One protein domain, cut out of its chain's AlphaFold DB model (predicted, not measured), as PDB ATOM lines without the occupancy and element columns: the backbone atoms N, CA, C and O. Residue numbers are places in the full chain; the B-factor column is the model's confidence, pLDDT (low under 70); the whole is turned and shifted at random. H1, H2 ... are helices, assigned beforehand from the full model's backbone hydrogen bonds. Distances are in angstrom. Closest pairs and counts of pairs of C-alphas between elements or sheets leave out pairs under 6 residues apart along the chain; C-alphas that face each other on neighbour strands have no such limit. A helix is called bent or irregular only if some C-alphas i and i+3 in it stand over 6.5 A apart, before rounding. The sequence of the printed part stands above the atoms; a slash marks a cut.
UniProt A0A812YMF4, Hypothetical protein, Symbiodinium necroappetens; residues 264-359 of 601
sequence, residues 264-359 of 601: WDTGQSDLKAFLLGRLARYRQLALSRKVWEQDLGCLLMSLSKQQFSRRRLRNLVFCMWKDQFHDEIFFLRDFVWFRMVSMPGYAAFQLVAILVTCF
ATOM      1  N   TRP A 264      10.869  -0.546  76.049       84.38
ATOM      2  CA  TRP A 264      10.306  -1.393  74.998       84.38
ATOM      3  C   TRP A 264      10.355  -2.904  75.287       84.38
ATOM      4  O   TRP A 264       9.563  -3.634  74.699       84.38
ATOM      5  N   ASP A 265      11.220  -3.365  76.196       91.19
ATOM      6  CA  ASP A 265      11.379  -4.787  76.549       91.19
ATOM      7  C   ASP A 265      10.641  -5.167  77.844       91.19
ATOM      8  O   ASP A 265      10.277  -6.315  78.082       91.19
ATOM      9  N   THR A 266      10.370  -4.188  78.709       93.19
ATOM     10  CA  THR A 266       9.643  -4.446  79.957       93.19
ATOM     11  C   THR A 266       8.135  -4.409  79.697       93.19
ATOM     12  O   THR A 266       7.645  -3.459  79.097       93.19
ATOM     13  N   GLY A 267       7.338  -5.361  80.190       93.56
ATOM     14  CA  GLY A 267       5.874  -5.287  80.113       93.56
ATOM     15  C   GLY A 267       5.248  -4.350  81.160       93.56
ATOM     16  O   GLY A 267       5.779  -4.143  82.254       93.56
ATOM     17  N   GLN A 268       4.060  -3.791  80.881       93.56
ATOM     18  CA  GLN A 268       3.269  -3.052  81.890       93.56
ATOM     19  C   GLN A 268       2.893  -3.959  83.080       93.56
ATOM     20  O   GLN A 268       2.867  -3.518  84.231       93.56
ATOM     21  N   SER A 269       2.607  -5.235  82.799       94.25
ATOM     22  CA  SER A 269       2.310  -6.271  83.792       94.25
ATOM     23  C   SER A 269       3.485  -6.538  84.726       94.25
ATOM     24  O   SER A 269       3.263  -6.712  85.924       94.25
ATOM     25  N   ASP A 270       4.713  -6.516  84.210       93.88
ATOM     26  CA  ASP A 270       5.917  -6.850  84.975       93.88
ATOM     27  C   ASP A 270       6.267  -5.734  85.950       93.88
ATOM     28  O   ASP A 270       6.471  -5.991  87.136       93.88
ATOM     29  N   LEU A 271       6.199  -4.475  85.500       93.88
ATOM     30  CA  LEU A 271       6.322  -3.315  86.387       93.88
ATOM     31  C   LEU A 271       5.249  -3.325  87.480       93.88
ATOM     32  O   LEU A 271       5.535  -3.031  88.642       93.88
ATOM     33  N   LYS A 272       4.008  -3.686  87.128       95.38
ATOM     34  CA  LYS A 272       2.903  -3.777  88.093       95.38
ATOM     35  C   LYS A 272       3.166  -4.876  89.114       95.38
ATOM     36  O   LYS A 272       2.979  -4.650  90.309       95.38
ATOM     37  N   ALA A 273       3.599  -6.052  88.667       94.81
ATOM     38  CA  ALA A 273       3.948  -7.166  89.539       94.81
ATOM     39  C   ALA A 273       5.112  -6.802  90.469       94.81
ATOM     40  O   ALA A 273       5.036  -7.066  91.669       94.81
ATOM     41  N   PHE A 274       6.135  -6.129  89.940       94.25
ATOM     42  CA  PHE A 274       7.273  -5.632  90.699       94.25
ATOM     43  C   PHE A 274       6.851  -4.634  91.788       94.25
ATOM     44  O   PHE A 274       7.150  -4.858  92.963       94.25
ATOM     45  N   LEU A 275       6.096  -3.583  91.437       95.00
ATOM     46  CA  LEU A 275       5.615  -2.597  92.408       95.00
ATOM     47  C   LEU A 275       4.744  -3.257  93.476       95.00
ATOM     48  O   LEU A 275       4.988  -3.068  94.662       95.00
ATOM     49  N   LEU A 276       3.776  -4.093  93.086       95.62
ATOM     50  CA  LEU A 276       2.939  -4.822  94.046       95.62
ATOM     51  C   LEU A 276       3.761  -5.753  94.948       95.62
ATOM     52  O   LEU A 276       3.427  -5.910  96.121       95.62
ATOM     53  N   GLY A 277       4.827  -6.361  94.423       94.12
ATOM     54  CA  GLY A 277       5.781  -7.147  95.201       94.12
ATOM     55  C   GLY A 277       6.519  -6.298  96.236       94.12
ATOM     56  O   GLY A 277       6.623  -6.703  97.395       94.12
ATOM     57  N   ARG A 278       6.955  -5.093  95.850       93.56
ATOM     58  CA  ARG A 278       7.608  -4.128  96.742       93.56
ATOM     59  C   ARG A 278       6.655  -3.626  97.836       93.56
ATOM     60  O   ARG A 278       7.015  -3.678  99.007       93.56
ATOM     61  N   LEU A 279       5.412  -3.276  97.492       95.56
ATOM     62  CA  LEU A 279       4.378  -2.888  98.467       95.56
ATOM     63  C   LEU A 279       4.062  -4.024  99.450       95.56
ATOM     64  O   LEU A 279       4.019  -3.828 100.665       95.56
ATOM     65  N   ALA A 280       3.921  -5.251  98.937       94.25
ATOM     66  CA  ALA A 280       3.750  -6.430  99.778       94.25
ATOM     67  C   ALA A 280       4.930  -6.622 100.740       94.25
ATOM     68  O   ALA A 280       4.734  -7.108 101.856       94.25
ATOM     69  N   ARG A 281       6.147  -6.257 100.317       93.19
ATOM     70  CA  ARG A 281       7.341  -6.338 101.153       93.19
ATOM     71  C   ARG A 281       7.351  -5.281 102.254       93.19
ATOM     72  O   ARG A 281       7.653  -5.640 103.386       93.19
ATOM     73  N   TYR A 282       6.950  -4.040 101.981       94.44
ATOM     74  CA  TYR A 282       6.867  -2.997 103.015       94.44
ATOM     75  C   TYR A 282       5.953  -3.393 104.167       94.44
ATOM     76  O   TYR A 282       6.334  -3.264 105.328       94.44
ATOM     77  N   ARG A 283       4.785  -3.964 103.849       92.69
ATOM     78  CA  ARG A 283       3.854  -4.460 104.868       92.69
ATOM     79  C   ARG A 283       4.420  -5.628 105.664       92.69
ATOM     80  O   ARG A 283       4.217  -5.693 106.868       92.69
ATOM     81  N   GLN A 284       5.158  -6.535 105.020       90.56
ATOM     82  CA  GLN A 284       5.823  -7.643 105.721       90.56
ATOM     83  C   GLN A 284       6.907  -7.160 106.687       90.56
ATOM     84  O   GLN A 284       7.095  -7.771 107.732       90.56
ATOM     85  N   LEU A 285       7.624  -6.098 106.322       90.69
ATOM     86  CA  LEU A 285       8.649  -5.484 107.164       90.69
ATOM     87  C   LEU A 285       8.067  -4.509 108.198       90.69
ATOM     88  O   LEU A 285       8.818  -4.020 109.034       90.69
ATOM     89  N   ALA A 286       6.757  -4.232 108.137       91.62
ATOM     90  CA  ALA A 286       6.083  -3.213 108.936       91.62
ATOM     91  C   ALA A 286       6.813  -1.856 108.889       91.62
ATOM     92  O   ALA A 286       7.016  -1.210 109.916       91.62
ATOM     93  N   LEU A 287       7.242  -1.438 107.689       92.44
ATOM     94  CA  LEU A 287       7.954  -0.168 107.522       92.44
ATOM     95  C   LEU A 287       7.062   1.005 107.929       92.44
ATOM     96  O   LEU A 287       5.872   1.038 107.608       92.44
ATOM     97  N   SER A 288       7.657   2.005 108.576       92.44
ATOM     98  CA  SER A 288       6.951   3.248 108.878       92.44
ATOM     99  C   SER A 288       6.588   3.998 107.593       92.44
ATOM    100  O   SER A 288       7.270   3.877 106.570       92.44
ATOM    101  N   ARG A 289       5.529   4.817 107.665       94.44
ATOM    102  CA  ARG A 289       5.038   5.629 106.540       94.44
ATOM    103  C   ARG A 289       6.144   6.407 105.841       94.44
ATOM    104  O   ARG A 289       6.351   6.260 104.642       94.44
ATOM    105  N   LYS A 290       6.924   7.137 106.631       92.81
ATOM    106  CA  LYS A 290       8.052   7.940 106.154       92.81
ATOM    107  C   LYS A 290       9.066   7.116 105.351       92.81
ATOM    108  O   LYS A 290       9.555   7.575 104.322       92.81
ATOM    109  N   VAL A 291       9.384   5.907 105.816       92.06
ATOM    110  CA  VAL A 291      10.404   5.054 105.193       92.06
ATOM    111  C   VAL A 291       9.917   4.504 103.854       92.06
ATOM    112  O   VAL A 291      10.661   4.564 102.873       92.06
ATOM    113  N   TRP A 292       8.682   3.992 103.780       95.06
ATOM    114  CA  TRP A 292       8.181   3.448 102.516       95.06
ATOM    115  C   TRP A 292       7.838   4.540 101.495       95.06
ATOM    116  O   TRP A 292       8.057   4.322 100.304       95.06
ATOM    117  N   GLU A 293       7.379   5.725 101.921       94.81
ATOM    118  CA  GLU A 293       7.157   6.873 101.025       94.81
ATOM    119  C   GLU A 293       8.472   7.318 100.375       94.81
ATOM    120  O   GLU A 293       8.535   7.536  99.161       94.81
ATOM    121  N   GLN A 294       9.550   7.388 101.165       91.94
ATOM    122  CA  GLN A 294      10.875   7.729 100.659       91.94
ATOM    123  C   GLN A 294      11.387   6.685  99.653       91.94
ATOM    124  O   GLN A 294      11.866   7.065  98.583       91.94
ATOM    125  N   ASP A 295      11.266   5.385  99.956       93.06
ATOM    126  CA  ASP A 295      11.703   4.315  99.044       93.06
ATOM    127  C   ASP A 295      10.888   4.312  97.738       93.06
ATOM    128  O   ASP A 295      11.471   4.261  96.655       93.06
ATOM    129  N   LEU A 296       9.557   4.458  97.810       94.00
ATOM    130  CA  LEU A 296       8.697   4.553  96.619       94.00
ATOM    131  C   LEU A 296       8.998   5.779  95.767       94.00
ATOM    132  O   LEU A 296       9.044   5.667  94.541       94.00
ATOM    133  N   GLY A 297       9.225   6.932  96.399       92.56
ATOM    134  CA  GLY A 297       9.648   8.136  95.698       92.56
ATOM    135  C   GLY A 297      10.946   7.883  94.934       92.56
ATOM    136  O   GLY A 297      10.991   8.054  93.717       92.56
ATOM    137  N   CYS A 298      11.985   7.386  95.611       91.06
ATOM    138  CA  CYS A 298      13.260   7.040  94.976       91.06
ATOM    139  C   CYS A 298      13.102   6.027  93.830       91.06
ATOM    140  O   CYS A 298      13.764   6.157  92.796       91.06
ATOM    141  N   LEU A 299      12.214   5.045  93.984       92.44
ATOM    142  CA  LEU A 299      11.934   4.029  92.977       92.44
ATOM    143  C   LEU A 299      11.301   4.624  91.712       92.44
ATOM    144  O   LEU A 299      11.789   4.375  90.610       92.44
ATOM    145  N   LEU A 300      10.264   5.458  91.856       91.75
ATOM    146  CA  LEU A 300       9.630   6.144  90.725       91.75
ATOM    147  C   LEU A 300      10.601   7.087  90.011       91.75
ATOM    148  O   LEU A 300      10.642   7.120  88.780       91.75
ATOM    149  N   MET A 301      11.432   7.807  90.768       89.75
ATOM    150  CA  MET A 301      12.476   8.651  90.186       89.75
ATOM    151  C   MET A 301      13.505   7.820  89.408       89.75
ATOM    152  O   MET A 301      13.968   8.252  88.355       89.75
ATOM    153  N   SER A 302      13.841   6.620  89.887       90.81
ATOM    154  CA  SER A 302      14.769   5.709  89.204       90.81
ATOM    155  C   SER A 302      14.187   5.174  87.895       90.81
ATOM    156  O   SER A 302      14.884   5.176  86.884       90.81
ATOM    157  N   LEU A 303      12.900   4.809  87.877       91.38
ATOM    158  CA  LEU A 303      12.193   4.438  86.646       91.38
ATOM    159  C   LEU A 303      12.153   5.605  85.651       91.38
ATOM    160  O   LEU A 303      12.423   5.421  84.468       91.38
ATOM    161  N   SER A 304      11.895   6.826  86.125       90.69
ATOM    162  CA  SER A 304      11.926   8.011  85.262       90.69
ATOM    163  C   SER A 304      13.314   8.266  84.664       90.69
ATOM    164  O   SER A 304      13.399   8.680  83.512       90.69
ATOM    165  N   LYS A 305      14.400   8.031  85.417       90.25
ATOM    166  CA  LYS A 305      15.779   8.148  84.905       90.25
ATOM    167  C   LYS A 305      16.106   7.094  83.845       90.25
ATOM    168  O   LYS A 305      16.908   7.361  82.959       90.25
ATOM    169  N   GLN A 306      15.460   5.933  83.911       90.88
ATOM    170  CA  GLN A 306      15.568   4.853  82.924       90.88
ATOM    171  C   GLN A 306      14.651   5.060  81.709       90.88
ATOM    172  O   GLN A 306      14.335   4.110  81.004       90.88
ATOM    173  N   GLN A 307      14.218   6.300  81.458       92.06
ATOM    174  CA  GLN A 307      13.410   6.690  80.299       92.06
ATOM    175  C   GLN A 307      12.005   6.063  80.238       92.06
ATOM    176  O   GLN A 307      11.337   6.151  79.210       92.06
ATOM    177  N   PHE A 308      11.478   5.511  81.340       91.88
ATOM    178  CA  PHE A 308      10.066   5.125  81.376       91.88
ATOM    179  C   PHE A 308       9.187   6.373  81.258       91.88
ATOM    180  O   PHE A 308       9.172   7.237  82.140       91.88
ATOM    181  N   SER A 309       8.439   6.466  80.155       91.44
ATOM    182  CA  SER A 309       7.649   7.658  79.852       91.44
ATOM    183  C   SER A 309       6.627   7.981  80.949       91.44
ATOM    184  O   SER A 309       6.015   7.102  81.566       91.44
ATOM    185  N   ARG A 310       6.371   9.278  81.157       89.94
ATOM    186  CA  ARG A 310       5.409   9.760  82.166       89.94
ATOM    187  C   ARG A 310       4.022   9.142  81.979       89.94
ATOM    188  O   ARG A 310       3.404   8.691  82.939       89.94
ATOM    189  N   ARG A 311       3.548   9.079  80.725       93.31
ATOM    190  CA  ARG A 311       2.256   8.470  80.361       93.31
ATOM    191  C   ARG A 311       2.185   7.022  80.831       93.31
ATOM    192  O   ARG A 311       1.161   6.598  81.360       93.31
ATOM    193  N   ARG A 312       3.277   6.280  80.668       94.00
ATOM    194  CA  ARG A 312       3.355   4.877  81.046       94.00
ATOM    195  C   ARG A 312       3.346   4.672  82.557       94.00
ATOM    196  O   ARG A 312       2.578   3.836  83.029       94.00
ATOM    197  N   LEU A 313       4.129   5.452  83.304       94.38
ATOM    198  CA  LEU A 313       4.132   5.416  84.773       94.38
ATOM    199  C   LEU A 313       2.773   5.825  85.354       94.38
ATOM    200  O   LEU A 313       2.278   5.185  86.279       94.38
ATOM    201  N   ARG A 314       2.111   6.822  84.756       94.69
ATOM    202  CA  ARG A 314       0.737   7.191  85.114       94.69
ATOM    203  C   ARG A 314      -0.223   6.033  84.867       94.69
ATOM    204  O   ARG A 314      -0.916   5.614  85.785       94.69
ATOM    205  N   ASN A 315      -0.223   5.461  83.665       95.00
ATOM    206  CA  ASN A 315      -1.071   4.308  83.363       95.00
ATOM    207  C   ASN A 315      -0.791   3.140  84.321       95.00
ATOM    208  O   ASN A 315      -1.713   2.464  84.756       95.00
ATOM    209  N   LEU A 316       0.469   2.919  84.703       95.19
ATOM    210  CA  LEU A 316       0.864   1.853  85.621       95.19
ATOM    211  C   LEU A 316       0.207   2.032  86.988       95.19
ATOM    212  O   LEU A 316      -0.488   1.134  87.456       95.19
ATOM    213  N   VAL A 317       0.400   3.202  87.592       95.12
ATOM    214  CA  VAL A 317      -0.072   3.513  88.942       95.12
ATOM    215  C   VAL A 317      -1.599   3.625  89.002       95.12
ATOM    216  O   VAL A 317      -2.222   3.131  89.941       95.12
ATOM    217  N   PHE A 318      -2.240   4.214  87.990       94.88
ATOM    218  CA  PHE A 318      -3.701   4.347  87.964       94.88
ATOM    219  C   PHE A 318      -4.413   3.019  87.659       94.88
ATOM    220  O   PHE A 318      -5.517   2.799  88.151       94.88
ATOM    221  N   CYS A 319      -3.766   2.086  86.955       94.75
ATOM    222  CA  CYS A 319      -4.270   0.719  86.784       94.75
ATOM    223  C   CYS A 319      -3.967  -0.204  87.983       94.75
ATOM    224  O   CYS A 319      -4.304  -1.397  87.950       94.75
ATOM    225  N   MET A 320      -3.297   0.286  89.031       95.38
ATOM    226  CA  MET A 320      -3.143  -0.442  90.289       95.38
ATOM    227  C   MET A 320      -4.353  -0.182  91.187       95.38
ATOM    228  O   MET A 320      -4.691   0.960  91.497       95.38
ATOM    229  N   TRP A 321      -4.983  -1.272  91.621       93.56
ATOM    230  CA  TRP A 321      -6.015  -1.274  92.649       93.56
ATOM    231  C   TRP A 321      -5.869  -2.536  93.491       93.56
ATOM    232  O   TRP A 321      -5.900  -3.644  92.948       93.56
ATOM    233  N   LYS A 322      -5.668  -2.354  94.796       92.81
ATOM    234  CA  LYS A 322      -5.775  -3.377  95.839       92.81
ATOM    235  C   LYS A 322      -6.053  -2.657  97.153       92.81
ATOM    236  O   LYS A 322      -5.218  -1.862  97.568       92.81
ATOM    237  N   ASP A 323      -7.157  -2.978  97.819       93.50
ATOM    238  CA  ASP A 323      -7.556  -2.349  99.097       93.50
ATOM    239  C   ASP A 323      -6.458  -2.509 100.157       93.50
ATOM    240  O   ASP A 323      -6.075  -1.598 100.883       93.50
ATOM    241  N   GLN A 324      -5.839  -3.682 100.103       95.06
ATOM    242  CA  GLN A 324      -4.613  -4.090 100.761       95.06
ATOM    243  C   GLN A 324      -3.410  -3.148 100.582       95.06
ATOM    244  O   GLN A 324      -2.408  -3.413 101.211       95.06
ATOM    245  N   PHE A 325      -3.413  -2.154  99.699       96.38
ATOM    246  CA  PHE A 325      -2.295  -1.225  99.478       96.38
ATOM    247  C   PHE A 325      -2.798   0.200  99.214       96.38
ATOM    248  O   PHE A 325      -2.210   0.926  98.412       96.38
ATOM    249  N   HIS A 326      -3.946   0.558  99.796       95.81
ATOM    250  CA  HIS A 326      -4.640   1.804  99.479       95.81
ATOM    251  C   HIS A 326      -3.740   3.033  99.660       95.81
ATOM    252  O   HIS A 326      -3.537   3.773  98.699       95.81
ATOM    253  N   ASP A 327      -3.136   3.191 100.839       96.62
ATOM    254  CA  ASP A 327      -2.294   4.344 101.177       96.62
ATOM    255  C   ASP A 327      -1.067   4.444 100.268       96.62
ATOM    256  O   ASP A 327      -0.729   5.514  99.763       96.62
ATOM    257  N   GLU A 328      -0.417   3.309 100.007       96.81
ATOM    258  CA  GLU A 328       0.777   3.266  99.173       96.81
ATOM    259  C   GLU A 328       0.455   3.571  97.699       96.81
ATOM    260  O   GLU A 328       1.205   4.279  97.025       96.81
ATOM    261  N   ILE A 329      -0.674   3.069  97.186       96.56
ATOM    262  CA  ILE A 329      -1.142   3.360  95.824       96.56
ATOM    263  C   ILE A 329      -1.590   4.820  95.707       96.56
ATOM    264  O   ILE A 329      -1.309   5.453  94.688       96.56
ATOM    265  N   PHE A 330      -2.257   5.365  96.725       96.50
ATOM    266  CA  PHE A 330      -2.671   6.764  96.753       96.50
ATOM    267  C   PHE A 330      -1.454   7.695  96.715       96.50
ATOM    268  O   PHE A 330      -1.367   8.549  95.837       96.50
ATOM    269  N   PHE A 331      -0.441   7.427  97.548       96.00
ATOM    270  CA  PHE A 331       0.835   8.143  97.498       96.00
ATOM    271  C   PHE A 331       1.484   8.086  96.108       96.00
ATOM    272  O   PHE A 331       1.940   9.108  95.598       96.00
ATOM    273  N   LEU A 332       1.514   6.916  95.458       95.25
ATOM    274  CA  LEU A 332       2.058   6.791  94.102       95.25
ATOM    275  C   LEU A 332       1.285   7.654  93.092       95.25
ATOM    276  O   LEU A 332       1.902   8.252  92.207       95.25
ATOM    277  N   ARG A 333      -0.050   7.713  93.202       95.44
ATOM    278  CA  ARG A 333      -0.902   8.531  92.321       95.44
ATOM    279  C   ARG A 333      -0.582  10.008  92.497       95.44
ATOM    280  O   ARG A 333      -0.295  10.669  91.501       95.44
ATOM    281  N   ASP A 334      -0.531  10.477  93.737       93.75
ATOM    282  CA  ASP A 334      -0.174  11.858  94.066       93.75
ATOM    283  C   ASP A 334       1.241  12.197  93.593       93.75
ATOM    284  O   ASP A 334       1.475  13.247  92.991       93.75
ATOM    285  N   PHE A 335       2.196  11.290  93.799       92.62
ATOM    286  CA  PHE A 335       3.580  11.492  93.393       92.62
ATOM    287  C   PHE A 335       3.706  11.655  91.873       92.62
ATOM    288  O   PHE A 335       4.347  12.597  91.398       92.62
ATOM    289  N   VAL A 336       3.073  10.775  91.091       91.50
ATOM    290  CA  VAL A 336       3.094  10.860  89.621       91.50
ATOM    291  C   VAL A 336       2.306  12.075  89.119       91.50
ATOM    292  O   VAL A 336       2.721  12.699  88.143       91.50
ATOM    293  N   TRP A 337       1.202  12.436  89.777       86.94
ATOM    294  CA  TRP A 337       0.360  13.564  89.380       86.94
ATOM    295  C   TRP A 337       1.017  14.920  89.649       86.94
ATOM    296  O   TRP A 337       1.107  15.749  88.750       86.94
ATOM    297  N   PHE A 338       1.522  15.147  90.863       83.31
ATOM    298  CA  PHE A 338       2.025  16.460  91.274       83.31
ATOM    299  C   PHE A 338       3.517  16.647  91.017       83.31
ATOM    300  O   PHE A 338       3.950  17.734  90.634       83.31
ATOM    301  N   ARG A 339       4.334  15.611  91.237       68.50
ATOM    302  CA  ARG A 339       5.795  15.783  91.291       68.50
ATOM    303  C   ARG A 339       6.503  15.493  89.976       68.50
ATOM    304  O   ARG A 339       7.576  16.038  89.748       68.50
ATOM    305  N   MET A 340       5.901  14.707  89.082       63.84
ATOM    306  CA  MET A 340       6.447  14.504  87.735       63.84
ATOM    307  C   MET A 340       5.990  15.559  86.717       63.84
ATOM    308  O   MET A 340       6.672  15.753  85.710       63.84
ATOM    309  N   VAL A 341       4.855  16.230  86.939       58.44
ATOM    310  CA  VAL A 341       4.282  17.195  85.980       58.44
ATOM    311  C   VAL A 341       5.030  18.532  86.001       58.44
ATOM    312  O   VAL A 341       5.285  19.097  84.942       58.44
ATOM    313  N   SER A 342       5.492  18.978  87.169       54.94
ATOM    314  CA  SER A 342       6.047  20.327  87.373       54.94
ATOM    315  C   SER A 342       7.554  20.478  87.110       54.94
ATOM    316  O   SER A 342       8.147  21.459  87.546       54.94
ATOM    317  N   MET A 343       8.206  19.530  86.426       50.78
ATOM    318  CA  MET A 343       9.667  19.552  86.231       50.78
ATOM    319  C   MET A 343      10.084  19.707  84.761       50.78
ATOM    320  O   MET A 343      10.258  18.699  84.064       50.78
ATOM    321  N   PRO A 344      10.278  20.948  84.278       47.78
ATOM    322  CA  PRO A 344      11.091  21.232  83.109       47.78
ATOM    323  C   PRO A 344      12.538  21.521  83.557       47.78
ATOM    324  O   PRO A 344      12.809  22.524  84.209       47.78
ATOM    325  N   GLY A 345      13.478  20.636  83.211       55.56
ATOM    326  CA  GLY A 345      14.921  20.885  83.349       55.56
ATOM    327  C   GLY A 345      15.649  20.064  84.426       55.56
ATOM    328  O   GLY A 345      15.176  19.878  85.545       55.56
ATOM    329  N   TYR A 346      16.849  19.592  84.072       48.06
ATOM    330  CA  TYR A 346      17.730  18.742  84.890       48.06
ATOM    331  C   TYR A 346      18.187  19.398  86.214       48.06
ATOM    332  O   TYR A 346      18.476  18.693  87.179       48.06
ATOM    333  N   ALA A 347      18.212  20.735  86.300       49.31
ATOM    334  CA  ALA A 347      18.681  21.471  87.482       49.31
ATOM    335  C   ALA A 347      17.684  21.450  88.660       49.31
ATOM    336  O   ALA A 347      18.084  21.310  89.816       49.31
ATOM    337  N   ALA A 348      16.373  21.482  88.388       51.62
ATOM    338  CA  ALA A 348      15.337  21.380  89.424       51.62
ATOM    339  C   ALA A 348      15.287  19.979  90.072       51.62
ATOM    340  O   ALA A 348      14.839  19.810  91.207       51.62
ATOM    341  N   PHE A 349      15.802  18.970  89.368       53.53
ATOM    342  CA  PHE A 349      15.844  17.578  89.807       53.53
ATOM    343  C   PHE A 349      16.855  17.348  90.942       53.53
ATOM    344  O   PHE A 349      16.563  16.610  91.885       53.53
ATOM    345  N   GLN A 350      18.028  17.996  90.886       52.88
ATOM    346  CA  GLN A 350      18.995  17.959  91.990       52.88
ATOM    347  C   GLN A 350      18.454  18.697  93.214       52.88
ATOM    348  O   GLN A 350      18.547  18.178  94.322       52.88
ATOM    349  N   LEU A 351      17.791  19.837  93.010       52.16
ATOM    350  CA  LEU A 351      17.176  20.618  94.080       52.16
ATOM    351  C   LEU A 351      16.063  19.859  94.805       52.16
ATOM    352  O   LEU A 351      15.991  19.940  96.019       52.16
ATOM    353  N   VAL A 352      15.239  19.057  94.121       55.94
ATOM    354  CA  VAL A 352      14.206  18.249  94.796       55.94
ATOM    355  C   VAL A 352      14.752  16.960  95.398       55.94
ATOM    356  O   VAL A 352      14.261  16.544  96.441       55.94
ATOM    357  N   ALA A 353      15.790  16.346  94.825       54.66
ATOM    358  CA  ALA A 353      16.509  15.281  95.524       54.66
ATOM    359  C   ALA A 353      17.087  15.815  96.844       54.66
ATOM    360  O   ALA A 353      16.856  15.200  97.880       54.66
ATOM    361  N   ILE A 354      17.700  17.007  96.801       56.25
ATOM    362  CA  ILE A 354      18.189  17.753  97.962       56.25
ATOM    363  C   ILE A 354      17.032  18.109  98.901       56.25
ATOM    364  O   ILE A 354      17.142  17.816 100.080       56.25
ATOM    365  N   LEU A 355      15.897  18.636  98.429       53.84
ATOM    366  CA  LEU A 355      14.746  18.998  99.271       53.84
ATOM    367  C   LEU A 355      14.054  17.773  99.880       53.84
ATOM    368  O   LEU A 355      13.641  17.832 101.025       53.84
ATOM    369  N   VAL A 356      13.954  16.641  99.182       58.47
ATOM    370  CA  VAL A 356      13.407  15.395  99.747       58.47
ATOM    371  C   VAL A 356      14.366  14.803 100.784       58.47
ATOM    372  O   VAL A 356      13.905  14.237 101.772       58.47
ATOM    373  N   THR A 357      15.682  14.966 100.621       54.12
ATOM    374  CA  THR A 357      16.652  14.611 101.672       54.12
ATOM    375  C   THR A 357      16.735  15.638 102.807       54.12
ATOM    376  O   THR A 357      16.951  15.233 103.943       54.12
ATOM    377  N   CYS A 358      16.520  16.931 102.541       46.19
ATOM    378  CA  CYS A 358      16.699  18.021 103.508       46.19
ATOM    379  C   CYS A 358      15.422  18.342 104.299       46.19
ATOM    380  O   CYS A 358      15.508  18.568 105.496       46.19
ATOM    381  N   PHE A 359      14.230  18.305 103.694       46.44
ATOM    382  CA  PHE A 359      12.960  18.599 104.386       46.44
ATOM    383  C   PHE A 359      12.359  17.400 105.133       46.44
ATOM    384  O   PHE A 359      11.349  17.543 105.815       46.44
TER     385      PHE A 359
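This is residues 264 to 359 of the 601 residues of the protein "Hypothetical protein" of Symbiodinium necroappetens (UniProt A0A812YMF4). Three helices, H1, H2 and H5, stand in a loose row, running alternately to and fro, and a helical hairpin of H3 and H4 covers one side of the H1 and H2 part, with H4 slanting across both. H5, at the far end of the row, is only near H2. The printed part has 96 residues with five named helices, H1 to H5 in order, and no named strand; the class is all helix. It is compact, with a radius of gyration of the C-alphas of 13.4 A and spans of 36 by 33 by 19 A.

H1, residues 268 to 285, begins at C-alpha 268 (3.269, -3.052, 81.890) and is 26.0 A long. H2, residues 289 to 305, measures 24.3 A. H3 is residues 310 to 318. H4, residues 323 to 339, measures 23.8 A; it is irregular, with C-alphas 324 and 327 8.8 A apart, and has a kink of 29 degrees near residue 330. H5, residues 346 to 358, ends at C-alpha 358 (16.699, 18.021, 103.508).

The hub, H4, touches H3 at a shallow tilt of 24 degrees, opposite ways, a hairpin; the closest C-alphas, of Val 317 and Arg 333, are 6.1 A apart. With residues 328 to 335 alone H4 touches residues 293 to 297 of H2, at a steep tilt of 53 degrees; the closest C-alphas, of Gly 297 and Phe 335, are 7.3 A apart. H1 and H4 only just touch, with 3 pairs of C-alphas within 8 A, the closest those of Leu 279 and Phe 325, 7.0 A. H1 and H2 are close but not clearly touching. H5 is apart from H1, H3 and H4. In H1, H2 and H3 every O i to N i+4 pair is within hydrogen-bond range; in H4 11 of 13 are, in H5 7 of 9.

The farthest C-alphas, of Gln 284 and Gly 345, are 37.4 A apart. The printed part has no cut and no long link. Residues 339 to 359 have pLDDT under 70.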